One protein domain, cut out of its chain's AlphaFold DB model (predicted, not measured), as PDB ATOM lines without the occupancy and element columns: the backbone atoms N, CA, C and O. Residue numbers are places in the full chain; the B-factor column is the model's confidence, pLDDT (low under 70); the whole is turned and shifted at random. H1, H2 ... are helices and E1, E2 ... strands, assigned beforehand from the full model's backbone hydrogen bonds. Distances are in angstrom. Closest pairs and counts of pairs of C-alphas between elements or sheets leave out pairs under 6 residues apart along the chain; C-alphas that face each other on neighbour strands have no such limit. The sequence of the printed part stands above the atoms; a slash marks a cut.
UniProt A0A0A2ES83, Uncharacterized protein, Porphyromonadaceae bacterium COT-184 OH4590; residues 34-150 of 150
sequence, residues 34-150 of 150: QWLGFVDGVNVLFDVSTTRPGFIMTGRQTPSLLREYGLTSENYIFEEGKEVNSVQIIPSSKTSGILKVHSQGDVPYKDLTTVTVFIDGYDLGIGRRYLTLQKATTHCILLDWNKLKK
ATOM      1  N   GLN A  34     226.325 115.361 260.342       87.12
ATOM      2  CA  GLN A  34     227.012 116.633 260.469       87.12
ATOM      3  C   GLN A  34     226.040 117.762 260.128       87.12
ATOM      4  O   GLN A  34     225.266 117.662 259.170       87.12
ATOM      5  N   TRP A  35     226.074 118.832 260.916       85.81
ATOM      6  CA  TRP A  35     225.273 120.034 260.711       85.81
ATOM      7  C   TRP A  35     226.142 121.276 260.779       85.81
ATOM      8  O   TRP A  35     227.043 121.378 261.606       85.81
ATOM      9  N   LEU A  36     225.823 122.240 259.933       85.44
ATOM     10  CA  LEU A  36     226.465 123.535 259.883       85.44
ATOM     11  C   LEU A  36     225.570 124.566 260.561       85.44
ATOM     12  O   LEU A  36     224.367 124.637 260.305       85.44
ATOM     13  N   GLY A  37     226.172 125.363 261.428       80.62
ATOM     14  CA  GLY A  37     225.571 126.542 262.026       80.62
ATOM     15  C   GLY A  37     226.481 127.749 261.849       80.62
ATOM     16  O   GLY A  37     227.662 127.622 261.525       80.62
ATOM     17  N   PHE A  38     225.930 128.931 262.095       78.25
ATOM     18  CA  PHE A  38     226.692 130.172 262.135       78.25
ATOM     19  C   PHE A  38     226.530 130.798 263.512       78.25
ATOM     20  O   PHE A  38     225.413 131.137 263.909       78.25
ATOM     21  N   VAL A  39     227.629 130.916 264.259       72.25
ATOM     22  CA  VAL A  39     227.598 131.424 265.631       72.25
ATOM     23  C   VAL A  39     228.683 132.459 265.847       72.25
ATOM     24  O   VAL A  39     229.842 132.222 265.529       72.25
ATOM     25  N   ASP A  40     228.286 133.625 266.362       73.31
ATOM     26  CA  ASP A  40     229.181 134.757 266.639       73.31
ATOM     27  C   ASP A  40     230.096 135.131 265.460       73.31
ATOM     28  O   ASP A  40     231.267 135.455 265.632       73.31
ATOM     29  N   GLY A  41     229.560 135.082 264.234       78.19
ATOM     30  CA  GLY A  41     230.325 135.421 263.032       78.19
ATOM     31  C   GLY A  41     231.182 134.277 262.473       78.19
ATOM     32  O   GLY A  41     231.923 134.496 261.517       78.19
ATOM     33  N   VAL A  42     231.099 133.074 263.048       82.31
ATOM     34  CA  VAL A  42     231.958 131.930 262.714       82.31
ATOM     35  C   VAL A  42     231.116 130.734 262.269       82.31
ATOM     36  O   VAL A  42     230.102 130.408 262.886       82.31
ATOM     37  N   ASN A  43     231.549 130.047 261.207       87.44
ATOM     38  CA  ASN A  43     230.949 128.772 260.810       87.44
ATOM     39  C   ASN A  43     231.308 127.693 261.838       87.44
ATOM     40  O   ASN A  43     232.483 127.487 262.158       87.44
ATOM     41  N   VAL A  44     230.297 126.980 262.320       85.38
ATOM     42  CA  VAL A  44     230.426 125.916 263.316       85.38
ATOM     43  C   VAL A  44     229.904 124.617 262.725       85.38
ATOM     44  O   VAL A  44     228.805 124.573 262.174       85.38
ATOM     45  N   LEU A  45     230.687 123.556 262.867       87.00
ATOM     46  CA  LEU A  45     230.283 122.189 262.589       87.00
ATOM     47  C   LEU A  45     229.825 121.534 263.890       87.00
ATOM     48  O   LEU A  45     230.570 121.507 264.867       87.00
ATOM     49  N   PHE A  46     228.625 120.972 263.870       82.19
ATOM     50  CA  PHE A  46     228.106 120.050 264.870       82.19
ATOM     51  C   PHE A  46     228.194 118.641 264.289       82.19
ATOM     52  O   PHE A  46     227.410 118.265 263.418       82.19
ATOM     53  N   ASP A  47     229.174 117.873 264.748       82.88
ATOM     54  CA  ASP A  47     229.380 116.477 264.383       82.88
ATOM     55  C   ASP A  47     228.724 115.592 265.444       82.88
ATOM     56  O   ASP A  47     229.181 115.517 266.584       82.88
ATOM     57  N   VAL A  48     227.606 114.963 265.092       80.69
ATOM     58  CA  VAL A  48     226.837 114.107 265.995       80.69
ATOM     59  C   VAL A  48     227.119 112.659 265.635       80.69
ATOM     60  O   VAL A  48     226.677 112.167 264.594       80.69
ATOM     61  N   SER A  49     227.846 111.966 266.507       74.94
ATOM     62  CA  SER A  49     228.184 110.545 266.394       74.94
ATOM     63  C   SER A  49     228.847 110.126 265.072       74.94
ATOM     64  O   SER A  49     228.901 108.931 264.794       74.94
ATOM     65  N   THR A  50     229.373 111.062 264.267       83.38
ATOM     66  CA  THR A  50     230.002 110.756 262.968       83.38
ATOM     67  C   THR A  50     231.493 110.510 263.148       83.38
ATOM     68  O   THR A  50     231.996 109.446 262.797       83.38
ATOM     69  N   THR A  51     232.196 111.463 263.755       84.25
ATOM     70  CA  THR A  51     233.628 111.348 264.059       84.25
ATOM     71  C   THR A  51     233.870 110.500 265.311       84.25
ATOM     72  O   THR A  51     234.833 109.736 265.373       84.25
ATOM     73  N   ARG A  52     232.986 110.597 266.315       80.38
ATOM     74  CA  ARG A  52     233.083 109.846 267.577       80.38
ATOM     75  C   ARG A  52     231.708 109.307 267.999       80.38
ATOM     76  O   ARG A  52     230.884 110.092 268.469       80.38
ATOM     77  N   PRO A  53     231.445 107.992 267.871       81.06
ATOM     78  CA  PRO A  53     230.147 107.406 268.208       81.06
ATOM     79  C   PRO A  53     229.700 107.711 269.643       81.06
ATOM     80  O   PRO A  53     230.468 107.517 270.585       81.06
ATOM     81  N   GLY A  54     228.459 108.179 269.810       73.50
ATOM     82  CA  GLY A  54     227.864 108.495 271.115       73.50
ATOM     83  C   GLY A  54     228.182 109.895 271.649       73.50
ATOM     84  O   GLY A  54     227.787 110.215 272.772       73.50
ATOM     85  N   PHE A  55     228.869 110.731 270.867       76.94
ATOM     86  CA  PHE A  55     229.244 112.090 271.250       76.94
ATOM     87  C   PHE A  55     228.751 113.122 270.235       76.94
ATOM     88  O   PHE A  55     228.679 112.847 269.041       76.94
ATOM     89  N   ILE A  56     228.466 114.335 270.708       78.19
ATOM     90  CA  ILE A  56     228.414 115.539 269.875       78.19
ATOM     91  C   ILE A  56     229.756 116.242 270.016       78.19
ATOM     92  O   ILE A  56     230.180 116.549 271.130       78.19
ATOM     93  N   MET A  57     230.413 116.494 268.892       80.06
ATOM     94  CA  MET A  57     231.633 117.281 268.805       80.06
ATOM     95  C   MET A  57     231.342 118.577 268.056       80.06
ATOM     96  O   MET A  57     230.624 118.582 267.057       80.06
ATOM     97  N   THR A  58     231.907 119.683 268.529       80.44
ATOM     98  CA  THR A  58     231.787 120.985 267.874       80.44
ATOM     99  C   THR A  58     233.144 121.436 267.355       80.44
ATOM    100  O   THR A  58     234.142 121.385 268.071       80.44
ATOM    101  N   GLY A  59     233.192 121.867 266.098       85.62
ATOM    102  CA  GLY A  59     234.384 122.436 265.472       85.62
ATOM    103  C   GLY A  59     234.087 123.811 264.899       85.62
ATOM    104  O   GLY A  59     232.981 124.062 264.424       85.62
ATOM    105  N   ARG A  60     235.066 124.711 264.922       88.69
ATOM    106  CA  ARG A  60     234.947 126.056 264.348       88.69
ATOM    107  C   ARG A  60     235.821 126.177 263.115       88.69
ATOM    108  O   ARG A  60     236.937 125.658 263.069       88.69
ATOM    109  N   GLN A  61     235.322 126.886 262.115       89.81
ATOM    110  CA  GLN A  61     236.132 127.272 260.976       89.81
ATOM    111  C   GLN A  61     236.907 128.542 261.336       89.81
ATOM    112  O   GLN A  61     236.334 129.628 261.387       89.81
ATOM    113  N   THR A  62     238.210 128.416 261.580       87.62
ATOM    114  CA  THR A  62     239.065 129.550 261.960       87.62
ATOM    115  C   THR A  62     239.929 129.965 260.765       87.62
ATOM    116  O   THR A  62     240.895 129.267 260.457       87.62
ATOM    117  N   PRO A  63     239.635 131.086 260.070       89.06
ATOM    118  CA  PRO A  63     240.294 131.420 258.802       89.06
ATOM    119  C   PRO A  63     241.815 131.567 258.886       89.06
ATOM    120  O   PRO A  63     242.517 131.234 257.931       89.06
ATOM    121  N   SER A  64     242.336 132.061 260.015       89.81
ATOM    122  CA  SER A  64     243.781 132.155 260.247       89.81
ATOM    123  C   SER A  64     244.435 130.775 260.262       89.81
ATOM    124  O   SER A  64     245.426 130.574 259.569       89.81
ATOM    125  N   LEU A  65     243.829 129.814 260.961       88.38
ATOM    126  CA  LEU A  65     244.333 128.445 261.058       88.38
ATOM    127  C   LEU A  65     244.196 127.690 259.737       88.38
ATOM    128  O   LEU A  65     245.099 126.952 259.359       88.38
ATOM    129  N   LEU A  66     243.105 127.908 258.994       91.25
ATOM    130  CA  LEU A  66     242.977 127.310 257.666       91.25
ATOM    131  C   LEU A  66     244.127 127.733 256.752       91.25
ATOM    132  O   LEU A  66     244.716 126.907 256.063       91.25
ATOM    133  N   ARG A  67     244.483 129.021 256.784       92.94
ATOM    134  CA  ARG A  67     245.595 129.561 256.000       92.94
ATOM    135  C   ARG A  67     246.946 129.038 256.478       92.94
ATOM    136  O   ARG A  67     247.758 128.658 255.644       92.94
ATOM    137  N   GLU A  68     247.178 129.043 257.785       92.88
ATOM    138  CA  GLU A  68     248.436 128.605 258.403       92.88
ATOM    139  C   GLU A  68     248.777 127.154 258.044       92.88
ATOM    140  O   GLU A  68     249.919 126.857 257.705       92.88
ATOM    141  N   TYR A  69     247.773 126.277 258.034       91.31
ATOM    142  CA  TYR A  69     247.944 124.842 257.799       91.31
ATOM    143  C   TYR A  69     247.574 124.386 256.378       91.31
ATOM    144  O   TYR A  69     247.535 123.186 256.114       91.31
ATOM    145  N   GLY A  70     247.289 125.312 255.452       92.88
ATOM    146  CA  GLY A  70     246.918 124.977 254.069       92.88
ATOM    147  C   GLY A  70     245.629 124.150 253.947       92.88
ATOM    148  O   GLY A  70     245.508 123.322 253.047       92.88
ATOM    149  N   LEU A  71     244.684 124.349 254.865       92.81
ATOM    150  CA  LEU A  71     243.416 123.625 254.949       92.81
ATOM    151  C   LEU A  71     242.318 124.311 254.119       92.81
ATOM    152  O   LEU A  71     242.367 125.514 253.846       92.81
ATOM    153  N   THR A  72     241.293 123.549 253.740       93.00
ATOM    154  CA  THR A  72     240.169 124.032 252.926       93.00
ATOM    155  C   THR A  72     239.007 124.518 253.794       93.00
ATOM    156  O   THR A  72     238.995 124.370 255.015       93.00
ATOM    157  N   SER A  73     237.978 125.092 253.163       90.75
ATOM    158  CA  SER A  73     236.744 125.497 253.847       90.75
ATOM    159  C   SER A  73     235.925 124.332 254.414       90.75
ATOM    160  O   SER A  73     234.971 124.575 255.144       90.75
ATOM    161  N   GLU A  74     236.267 123.086 254.082       93.25
ATOM    162  CA  GLU A  74     235.610 121.887 254.614       93.25
ATOM    163  C   GLU A  74     236.203 121.448 255.961       93.25
ATOM    164  O   GLU A  74     235.652 120.564 256.621       93.25
ATOM    165  N   ASN A  75     237.325 122.048 256.374       93.75
ATOM    166  CA  ASN A  75     238.004 121.733 257.620       93.75
ATOM    167  C   ASN A  75     237.484 122.594 258.780       93.75
ATOM    168  O   ASN A  75     237.473 123.825 258.727       93.75
ATOM    169  N   TYR A  76     237.122 121.927 259.870       92.06
ATOM    170  CA  TYR A  76     236.687 122.529 261.124       92.06
ATOM    171  C   TYR A  76     237.611 122.064 262.235       92.06
ATOM    172  O   TYR A  76     237.935 120.882 262.326       92.06
ATOM    173  N   ILE A  77     238.041 122.990 263.082       89.12
ATOM    174  CA  ILE A  77     239.050 122.725 264.102       89.12
ATOM    175  C   ILE A  77     238.372 122.692 265.466       89.12
ATOM    176  O   ILE A  77     237.563 123.562 265.794       89.12
ATOM    177  N   PHE A  78     238.698 121.675 266.252       84.38
ATOM    178  CA  PHE A  78     238.234 121.490 267.620       84.38
ATOM    179  C   PHE A  78     239.453 121.334 268.538       84.38
ATOM    180  O   PHE A  78     240.465 120.772 268.131       84.38
ATOM    181  N   GLU A  79     239.383 121.829 269.772       78.62
ATOM    182  CA  GLU A  79     240.416 121.615 270.794       78.62
ATOM    183  C   GLU A  79     239.826 120.816 271.963       78.62
ATOM    184  O   GLU A  79     239.034 121.333 272.763       78.62
ATOM    185  N   GLU A  80     240.198 119.536 272.056       68.25
ATOM    186  CA  GLU A  80     239.790 118.681 273.175       68.25
ATOM    187  C   GLU A  80     240.316 119.273 274.496       68.25
ATOM    188  O   GLU A  80     241.504 119.570 274.633       68.25
ATOM    189  N   GLY A  81     239.415 119.485 275.463       61.97
ATOM    190  CA  GLY A  81     239.747 119.979 276.805       61.97
ATOM    191  C   GLY A  81     239.737 121.498 277.010       61.97
ATOM    192  O   GLY A  81     239.877 121.926 278.154       61.97
ATOM    193  N   LYS A  82     239.547 122.320 275.966       56.56
ATOM    194  CA  LYS A  82     239.525 123.793 276.105       56.56
ATOM    195  C   LYS A  82     238.203 124.449 275.726       56.56
ATOM    196  O   LYS A  82     237.746 125.326 276.448       56.56
ATOM    197  N   GLU A  83     237.574 124.002 274.641       48.75
ATOM    198  CA  GLU A  83     236.310 124.590 274.152       48.75
ATOM    199  C   GLU A  83     235.340 123.560 273.562       48.75
ATOM    200  O   GLU A  83     234.207 123.882 273.201       48.75
ATOM    201  N   VAL A  84     235.759 122.298 273.475       51.03
ATOM    202  CA  VAL A  84     234.953 121.244 272.872       51.03
ATOM    203  C   VAL A  84     234.197 120.552 273.979       51.03
ATOM    204  O   VAL A  84     234.698 119.652 274.652       51.03
ATOM    205  N   ASN A  85     232.964 121.010 274.158       56.22
ATOM    206  CA  ASN A  85     231.947 120.299 274.906       56.22
ATOM    207  C   ASN A  85     231.652 119.002 274.150       56.22
ATOM    208  O   ASN A  85     230.711 118.943 273.365       56.22
ATOM    209  N   SER A  86     232.479 117.970 274.330       60.22
ATOM    210  CA  SER A  86     232.099 116.627 273.914       60.22
ATOM    211  C   SER A  86     230.879 116.258 274.746       60.22
ATOM    212  O   SER A  86     230.993 115.983 275.944       60.22
ATOM    213  N   VAL A  87     229.704 116.335 274.138       68.00
ATOM    214  CA  VAL A  87     228.457 116.030 274.827       68.00
ATOM    215  C   VAL A  87     228.183 114.554 274.624       68.00
ATOM    216  O   VAL A  87     227.974 114.124 273.492       68.00
ATOM    217  N   GLN A  88     228.196 113.766 275.697       72.31
ATOM    218  CA  GLN A  88     227.800 112.364 275.591       72.31
ATOM    219  C   GLN A  88     226.282 112.293 275.436       72.31
ATOM    220  O   GLN A  88     225.543 112.905 276.204       72.31
ATOM    221  N   ILE A  89     225.813 111.510 274.473       73.38
ATOM    222  CA  ILE A  89     224.386 111.302 274.242       73.38
ATOM    223  C   ILE A  89     223.959 110.016 274.944       73.38
ATOM    224  O   ILE A  89     224.464 108.935 274.651       73.38
ATOM    225  N   ILE A  90     223.001 110.130 275.859       78.69
ATOM    226  CA  ILE A  90     222.338 109.009 276.525       78.69
ATOM    227  C   ILE A  90     220.886 108.973 276.046       78.69
ATOM    228  O   ILE A  90     220.036 109.689 276.584       78.69
ATOM    229  N   PRO A  91     220.573 108.169 275.022       72.38
ATOM    230  CA  PRO A  91     219.222 108.104 274.490       72.38
ATOM    231  C   PRO A  91     218.270 107.444 275.496       72.38
ATOM    232  O   PRO A  91     218.571 106.393 276.065       72.38
ATOM    233  N   SER A  92     217.096 108.046 275.688       78.31
ATOM    234  CA  SER A  92     215.952 107.409 276.361       78.31
ATOM    235  C   SER A  92     214.923 106.886 275.356       78.31
ATOM    236  O   SER A  92     214.174 105.960 275.659       78.31
ATOM    237  N   SER A  93     214.900 107.459 274.149       73.12
ATOM    238  CA  SER A  93     214.114 107.009 273.002       73.12
ATOM    239  C   SER A  93     214.824 107.366 271.687       73.12
ATOM    240  O   SER A  93     215.950 107.861 271.679       73.12
ATOM    241  N   LYS A  94     214.139 107.163 270.555       67.50
ATOM    242  CA  LYS A  94     214.639 107.518 269.218       67.50
ATOM    243  C   LYS A  94     214.853 109.021 269.009       67.50
ATOM    244  O   LYS A  94     215.667 109.378 268.165       67.50
ATOM    245  N   THR A  95     214.118 109.880 269.714       68.00
ATOM    246  CA  THR A  95     214.154 111.347 269.527       68.00
ATOM    247  C   THR A  95     214.378 112.113 270.829       68.00
ATOM    248  O   THR A  95     214.430 113.340 270.809       68.00
ATOM    249  N   SER A  96     214.540 111.417 271.957       68.44
ATOM    250  CA  SER A  96     214.722 112.027 273.276       68.44
ATOM    251  C   SER A  96     215.794 111.321 274.096       68.44
ATOM    252  O   SER A  96     216.085 110.141 273.886       68.44
ATOM    253  N   GLY A  97     216.334 112.018 275.086       74.88
ATOM    254  CA  GLY A  97     217.355 111.476 275.970       74.88
ATOM    255  C   GLY A  97     217.968 112.544 276.857       74.88
ATOM    256  O   GLY A  97     217.346 113.565 277.143       74.88
ATOM    257  N   ILE A  98     219.192 112.277 277.288       76.00
ATOM    258  CA  ILE A  98     220.010 113.158 278.108       76.00
ATOM    259  C   ILE A  98     221.327 113.407 277.379       76.00
ATOM    260  O   ILE A  98     221.956 112.490 276.857       76.00
ATOM    261  N   LEU A  99     221.745 114.659 277.359       71.81
ATOM    262  CA  LEU A  99     223.056 115.130 276.960       71.81
ATOM    263  C   LEU A  99     223.894 115.302 278.231       71.81
ATOM    264  O   LEU A  99     223.571 116.156 279.052       71.81
ATOM    265  N   LYS A 100     224.957 114.515 278.420       72.00
ATOM    266  CA  LYS A 100     225.912 114.767 279.507       72.00
ATOM    267  C   LYS A 100     226.947 115.775 279.053       72.00
ATOM    268  O   LYS A 100     227.775 115.478 278.187       72.00
ATOM    269  N   VAL A 101     226.909 116.949 279.663       67.31
ATOM    270  CA  VAL A 101     227.837 118.046 279.401       67.31
ATOM    271  C   VAL A 101     228.824 118.111 280.560       67.31
ATOM    272  O   VAL A 101     228.434 118.354 281.700       67.31
ATOM    273  N   HIS A 102     230.109 117.887 280.270       59.28
ATOM    274  CA  HIS A 102     231.169 117.735 281.279       59.28
ATOM    275  C   HIS A 102     231.235 118.891 282.301       59.28
ATOM    276  O   HIS A 102     231.616 118.675 283.445       59.28
ATOM    277  N   SER A 103     230.823 120.098 281.910       57.78
ATOM    278  CA  SER A 103     230.865 121.315 282.730       57.78
ATOM    279  C   SER A 103     229.518 121.748 283.326       57.78
ATOM    280  O   SER A 103     229.494 122.682 284.123       57.78
ATOM    281  N   GLN A 104     228.398 121.126 282.940       54.00
ATOM    282  CA  GLN A 104     227.052 121.647 283.248       54.00
ATOM    283  C   GLN A 104     226.040 120.571 283.678       54.00
ATOM    284  O   GLN A 104     224.938 120.912 284.105       54.00
ATOM    285  N   GLY A 105     226.416 119.288 283.636       60.78
ATOM    286  CA  GLY A 105     225.573 118.176 284.070       60.78
ATOM    287  C   GLY A 105     224.684 117.610 282.960       60.78
ATOM    288  O   GLY A 105     225.009 117.685 281.774       60.78
ATOM    289  N   ASP A 106     223.582 116.991 283.373       72.81
ATOM    290  CA  ASP A 106     222.678 116.235 282.509       72.81
ATOM    291  C   ASP A 106     221.578 117.155 281.947       72.81
ATOM    292  O   ASP A 106     220.736 117.660 282.690       72.81
ATOM    293  N   VAL A 107     221.560 117.351 280.627       64.31
ATOM    294  CA  VAL A 107     220.587 118.199 279.922       64.31
ATOM    295  C   VAL A 107     219.592 117.323 279.154       64.31
ATOM    296  O   VAL A 107     220.000 116.589 278.253       64.31
ATOM    297  N   PRO A 108     218.284 117.362 279.455       63.88
ATOM    298  CA  PRO A 108     217.309 116.596 278.694       63.88
ATOM    299  C   PRO A 108     217.143 117.181 277.288       63.88
ATOM    300  O   PRO A 108     217.034 118.392 277.119       63.88
ATOM    301  N   TYR A 109     217.048 116.318 276.281       66.56
ATOM    302  CA  TYR A 109     216.640 116.706 274.932       66.56
ATOM    303  C   TYR A 109     215.378 115.952 274.513       66.56
ATOM    304  O   TYR A 109     215.155 114.797 274.897       66.56
ATOM    305  N   LYS A 110     214.553 116.609 273.700       59.09
ATOM    306  CA  LYS A 110     213.358 116.045 273.066       59.09
ATOM    307  C   LYS A 110     213.304 116.487 271.609       59.09
ATOM    308  O   LYS A 110     213.848 117.529 271.262       59.09
ATOM    309  N   ASP A 111     212.659 115.670 270.785       58.94
ATOM    310  CA  ASP A 111     212.374 115.953 269.377       58.94
ATOM    311  C   ASP A 111     213.603 116.340 268.552       58.94
ATOM    312  O   ASP A 111     213.559 117.225 267.696       58.94
ATOM    313  N   LEU A 112     214.704 115.619 268.780       61.00
ATOM    314  CA  LEU A 112     215.916 115.732 267.981       61.00
ATOM    315  C   LEU A 112     215.676 115.143 266.586       61.00
ATOM    316  O   LEU A 112     215.994 113.989 266.292       61.00
ATOM    317  N   THR A 113     215.007 115.925 265.750       56.78
ATOM    318  CA  THR A 113     214.707 115.588 264.362       56.78
ATOM    319  C   THR A 113     215.859 116.022 263.459       56.78
ATOM    320  O   THR A 113     216.687 116.854 263.816       56.78
ATOM    321  N   THR A 114     215.918 115.450 262.259       52.72
ATOM    322  CA  THR A 114     216.985 115.597 261.252       52.72
ATOM    323  C   THR A 114     217.328 117.030 260.821       52.72
ATOM    324  O   THR A 114     218.305 117.213 260.092       52.72
ATOM    325  N   VAL A 115     216.542 118.032 261.218       43.22
ATOM    326  CA  VAL A 115     216.595 119.394 260.665       43.22
ATOM    327  C   VAL A 115     216.807 120.460 261.742       43.22
ATOM    328  O   VAL A 115     217.370 121.503 261.438       43.22
ATOM    329  N   THR A 116     216.441 120.199 263.000       43.91
ATOM    330  CA  THR A 116     216.521 121.217 264.055       43.91
ATOM    331  C   THR A 116     216.813 120.571 265.399       43.91
ATOM    332  O   THR A 116     216.090 119.680 265.842       43.91
ATOM    333  N   VAL A 117     217.862 121.052 266.063       44.59
ATOM    334  CA  VAL A 117     218.189 120.685 267.439       44.59
ATOM    335  C   VAL A 117     217.786 121.845 268.341       44.59
ATOM    336  O   VAL A 117     218.403 122.906 268.307       44.59
ATOM    337  N   PHE A 118     216.733 121.652 269.134       44.97
ATOM    338  CA  PHE A 118     216.329 122.607 270.159       44.97
ATOM    339  C   PHE A 118     217.133 122.332 271.426       44.97
ATOM    340  O   PHE A 118     216.883 121.358 272.133       44.97
ATOM    341  N   ILE A 119     218.116 123.185 271.699       49.28
ATOM    342  CA  ILE A 119     218.813 123.191 272.985       49.28
ATOM    343  C   ILE A 119     218.184 124.312 273.800       49.28
ATOM    344  O   ILE A 119     218.524 125.483 273.627       49.28
ATOM    345  N   ASP A 120     217.200 123.961 274.627       36.19
ATOM    346  CA  ASP A 120     216.526 124.924 275.492       36.19
ATOM    347  C   ASP A 120     217.504 125.374 276.583       36.19
ATOM    348  O   ASP A 120     217.800 124.638 277.518       36.19
ATOM    349  N   GLY A 121     218.080 126.563 276.398       39.72
ATOM    350  CA  GLY A 121     218.827 127.277 277.425       39.72
ATOM    351  C   GLY A 121     220.203 126.732 277.809       39.72
ATOM    352  O   GLY A 121     220.470 126.697 279.002       39.72
ATOM    353  N   TYR A 122     221.115 126.406 276.879       50.16
ATOM    354  CA  TYR A 122     222.491 126.053 277.284       50.16
ATOM    355  C   TYR A 122     223.605 126.669 276.441       50.16
ATOM    356  O   TYR A 122     223.548 126.740 275.214       50.16
ATOM    357  N   ASP A 123     224.634 127.110 277.162       44.78
ATOM    358  CA  ASP A 123     225.848 127.717 276.649       44.78
ATOM    359  C   ASP A 123     226.868 126.611 276.351       44.78
ATOM    360  O   ASP A 123     227.676 126.236 277.201       44.78
ATOM    361  N   LEU A 124     226.822 126.070 275.132       48.12
ATOM    362  CA  LEU A 124     227.865 125.195 274.581       48.12
ATOM    363  C   LEU A 124     229.156 125.983 274.232       48.12
ATOM    364  O   LEU A 124     229.908 125.568 273.350       48.12
ATOM    365  N   GLY A 125     229.413 127.121 274.890       42.59
ATOM    366  CA  GLY A 125     230.412 128.120 274.489       42.59
ATOM    367  C   GLY A 125     229.927 129.026 273.348       42.59
ATOM    368  O   GLY A 125     230.736 129.540 272.574       42.59
ATOM    369  N   ILE A 126     228.608 129.150 273.192       40.94
ATOM    370  CA  ILE A 126     227.923 129.817 272.069       40.94
ATOM    371  C   ILE A 126     226.732 130.695 272.516       40.94
ATOM    372  O   ILE A 126     226.002 131.237 271.682       40.94
ATOM    373  N   GLY A 127     226.562 130.900 273.830       42.66
ATOM    374  CA  GLY A 127     225.498 131.704 274.435       42.66
ATOM    375  C   GLY A 127     224.100 131.088 274.287       42.66
ATOM    376  O   GLY A 127     223.870 130.192 273.478       42.66
ATOM    377  N   ARG A 128     223.115 131.574 275.061       43.78
ATOM    378  CA  ARG A 128     221.698 131.202 274.865       43.78
ATOM    379  C   ARG A 128     221.225 131.710 273.503       43.78
ATOM    380  O   ARG A 128     220.847 132.875 273.385       43.78
ATOM    381  N   ARG A 129     221.253 130.865 272.474       48.41
ATOM    382  CA  ARG A 129     220.774 131.216 271.135       48.41
ATOM    383  C   ARG A 129     220.060 130.044 270.490       48.41
ATOM    384  O   ARG A 129     220.529 128.913 270.522       48.41
ATOM    385  N   TYR A 130     218.929 130.350 269.869       50.91
ATOM    386  CA  TYR A 130     218.295 129.455 268.916       50.91
ATOM    387  C   TYR A 130     219.238 129.309 267.721       50.91
ATOM    388  O   TYR A 130     219.516 130.290 267.029       50.91
ATOM    389  N   LEU A 131     219.761 128.106 267.499       53.75
ATOM    390  CA  LEU A 131     220.613 127.817 266.355       53.75
ATOM    391  C   LEU A 131     219.784 127.137 265.275       53.75
ATOM    392  O   LEU A 131     219.240 126.052 265.477       53.75
ATOM    393  N   THR A 132     219.703 127.782 264.114       58.28
ATOM    394  CA  THR A 132     219.246 127.100 262.904       58.28
ATOM    395  C   THR A 132     220.425 126.306 262.369       58.28
ATOM    396  O   THR A 132     221.447 126.882 262.000       58.28
ATOM    397  N   LEU A 133     220.293 124.984 262.385       68.00
ATOM    398  CA  LEU A 133     221.309 124.063 261.904       68.00
ATOM    399  C   LEU A 133     220.900 123.548 260.530       68.00
ATOM    400  O   LEU A 133     219.802 123.027 260.358       68.00
ATOM    401  N   GLN A 134     221.786 123.657 259.550       76.81
ATOM    402  CA  GLN A 134     221.580 123.054 258.242       76.81
ATOM    403  C   GLN A 134     222.341 121.738 258.180       76.81
ATOM    404  O   GLN A 134     223.539 121.698 258.453       76.81
ATOM    405  N   LYS A 135     221.668 120.649 257.805       81.25
ATOM    406  CA  LYS A 135     222.354 119.373 257.594       81.25
ATOM    407  C   LYS A 135     223.424 119.543 256.512       81.25
ATOM    408  O   LYS A 135     223.124 120.051 255.431       81.25
ATOM    409  N   ALA A 136     224.649 119.121 256.806       83.00
ATOM    410  CA  ALA A 136     225.740 119.161 255.847       83.00
ATOM    411  C   ALA A 136     225.406 118.236 254.665       83.00
ATOM    412  O   ALA A 136     225.030 117.075 254.846       83.00
ATOM    413  N   THR A 137     225.485 118.776 253.450       80.00
ATOM    414  CA  THR A 137     225.270 118.025 252.203       80.00
ATOM    415  C   THR A 137     226.554 117.377 251.693       80.00
ATOM    416  O   THR A 137     226.499 116.468 250.868       80.00
ATOM    417  N   THR A 138     227.698 117.825 252.206       80.94
ATOM    418  CA  THR A 138     229.027 117.265 251.978       80.94
ATOM    419  C   THR A 138     229.615 116.780 253.298       80.94
ATOM    420  O   THR A 138     229.164 117.163 254.378       80.94
ATOM    421  N   HIS A 139     230.609 115.899 253.213       83.31
ATOM    422  CA  HIS A 139     231.350 115.472 254.391       83.31
ATOM    423  C   HIS A 139     232.283 116.602 254.845       83.31
ATOM    424  O   HIS A 139     233.118 117.056 254.068       83.31
ATOM    425  N   CYS A 140     232.143 117.047 256.091       90.88
ATOM    426  CA  CYS A 140     233.042 118.019 256.703       90.88
ATOM    427  C   CYS A 140     234.126 117.296 257.509       90.88
ATOM    428  O   CYS A 140     233.873 116.263 258.133       90.88
ATOM    429  N   ILE A 141     235.332 117.855 257.536       90.94
ATOM    430  CA  ILE A 141     236.484 117.241 258.197       90.94
ATOM    431  C   ILE A 141     236.701 117.920 259.544       90.94
ATOM    432  O   ILE A 141     237.022 119.108 259.603       90.94
ATOM    433  N   LEU A 142     236.575 117.156 260.626       89.75
ATOM    434  CA  LEU A 142     236.807 117.632 261.984       89.75
ATOM    435  C   LEU A 142     238.250 117.316 262.427       89.75
ATOM    436  O   LEU A 142     238.652 116.154 262.478       89.75
ATOM    437  N   LEU A 143     239.038 118.347 262.740       90.25
ATOM    438  CA  LEU A 143     240.471 118.259 263.037       90.25
ATOM    439  C   LEU A 143     240.787 118.675 264.474       90.25
ATOM    440  O   LEU A 143     240.389 119.748 264.920       90.25
ATOM    441  N   ASP A 144     241.558 117.845 265.172       87.50
ATOM    442  CA  ASP A 144     242.026 118.134 266.529       87.50
ATOM    443  C   ASP A 144     243.210 119.105 266.485       87.50
ATOM    444  O   ASP A 144     244.289 118.783 265.978       87.50
ATOM    445  N   TRP A 145     243.023 120.285 267.062       85.88
ATOM    446  CA  TRP A 145     244.038 121.322 267.193       85.88
ATOM    447  C   TRP A 145     245.331 120.823 267.838       85.88
ATOM    448  O   TRP A 145     246.427 121.171 267.393       85.88
ATOM    449  N   ASN A 146     245.226 119.952 268.845       84.00
ATOM    450  CA  ASN A 146     246.388 119.401 269.545       84.00
ATOM    451  C   ASN A 146     247.238 118.492 268.647       84.00
ATOM    452  O   ASN A 146     248.404 118.236 268.960       84.00
ATOM    453  N   LYS A 147     246.665 117.993 267.544       86.31
ATOM    454  CA  LYS A 147     247.361 117.186 266.535       86.31
ATOM    455  C   LYS A 147     247.915 118.028 265.391       86.31
ATOM    456  O   LYS A 147     248.916 117.629 264.821       86.31
ATOM    457  N   LEU A 148     247.307 119.177 265.085       84.06
ATOM    458  CA  LEU A 148     247.810 120.110 264.066       84.06
ATOM    459  C   LEU A 148     249.090 120.831 264.507       84.06
ATOM    460  O   LEU A 148     249.931 121.166 263.684       84.06
ATOM    461  N   LYS A 149     249.254 121.064 265.811       77.56
ATOM    462  CA  LYS A 149     250.419 121.758 266.384       77.56
ATOM    463  C   LYS A 149     251.716 120.945 266.455       77.56
ATOM    464  O   LYS A 149     252.729 121.506 266.870       77.56
ATOM    465  N   LYS A 150     251.674 119.644 266.169       63.84
ATOM    466  CA  LYS A 150     252.814 118.724 266.307       63.84
ATOM    467  C   LYS A 150     253.437 118.440 264.954       63.84
ATOM    468  O   LYS A 150     254.680 118.334 264.930       63.84
TER     469      LYS A 150
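AT A GLANCE: This is residues 34 to 150 of the 150 residues of an uncharacterized protein of Porphyromonadaceae bacterium COT-184 OH4590 (UniProt A0A0A2ES83). One antiparallel sheet of six strands, curled like part of a barrel, is built of two three-strand meanders, E1 E2 E3 and E5 E6 E7, joined by a short pairing of E3 with E5. A small parallel pair, E4 and E8, packs across the E2 and E3 part of it, with the short helices H1 and H2 at that end, and a long stretch without named elements, residues 110 to 140, runs from E7 past E1 to E8. The printed part has 117 residues, with the order E1 E2 E3 H1 E4 E5 E6 E7 E8 H2; the large sheet's order is E1 - E2 - E3 - E5 - E6 - E7. It is mostly strand, though under half of the residues are in named elements. The whole is compact, with a radius of gyration of the C-alphas of 14.1 A, and elongated, spanning 42 by 27 by 25 A.

IN THESE COORDINATES: Find C-alpha 34 at (227.012, 116.633, 260.469); E1 runs from there to residue 39, 15.7 A. E2 is residues 42 to 48, 18.8 A, and E3 is residues 55 to 60, 16.6 A. Look next at E5, residues 87 to 91, E6, residues 97 to 101, and E7, residues 105 to 109, which ends at C-alpha 109 (216.640, 116.706, 274.932). E4 is residues 75 to 78 and E8 residues 141 to 144. H1 is residues 63 to 68; H2, residues 145 to 148, ends at C-alpha 148 (247.810, 120.110, 264.066).

HOW THE PARTS SIT: Begin with the hairpin of E1 and E2, where N 37 and O 44 are 2.8 A apart, within hydrogen-bond range. In the hairpin of E2 and E3 look at N 47 and O 57, 2.8 A. E3 is staggered: residues 55 to 56 pair with E5, N 56 and O 87 at 2.8 A, and residues 56 to 60 with E2. In the hairpins E5 and E6, and E6 and E7, find N 90 and O 98, and N 99 and O 107, each 2.8 A. E4 and E8 are parallel, with N 76 and O 141 at 2.8 A. Their sheet and the large one form a sandwich, two sheets face to face, with strands at 76 degrees; the closest C-alphas of E3 and E4, Gly 59 and Phe 78, are 4.5 A apart. H1 and H2 are not on the large sheet; H1 has every O i to N i+4 pair within hydrogen-bond range, and H2 is too short for one.

THE WHOLE: The C-alphas farthest apart, of Glu 68 and Ser 93, are 43.1 A apart. The printed part has no cut. The link from E7 to E8, 31 residues, is long; in it residues 134 to 135 pair antiparallel with residues 35 to 36 of E1. The mean pLDDT of the printed part is 72.6, and 44 residues are under 70, among them 80 to 87 and 107 to 133.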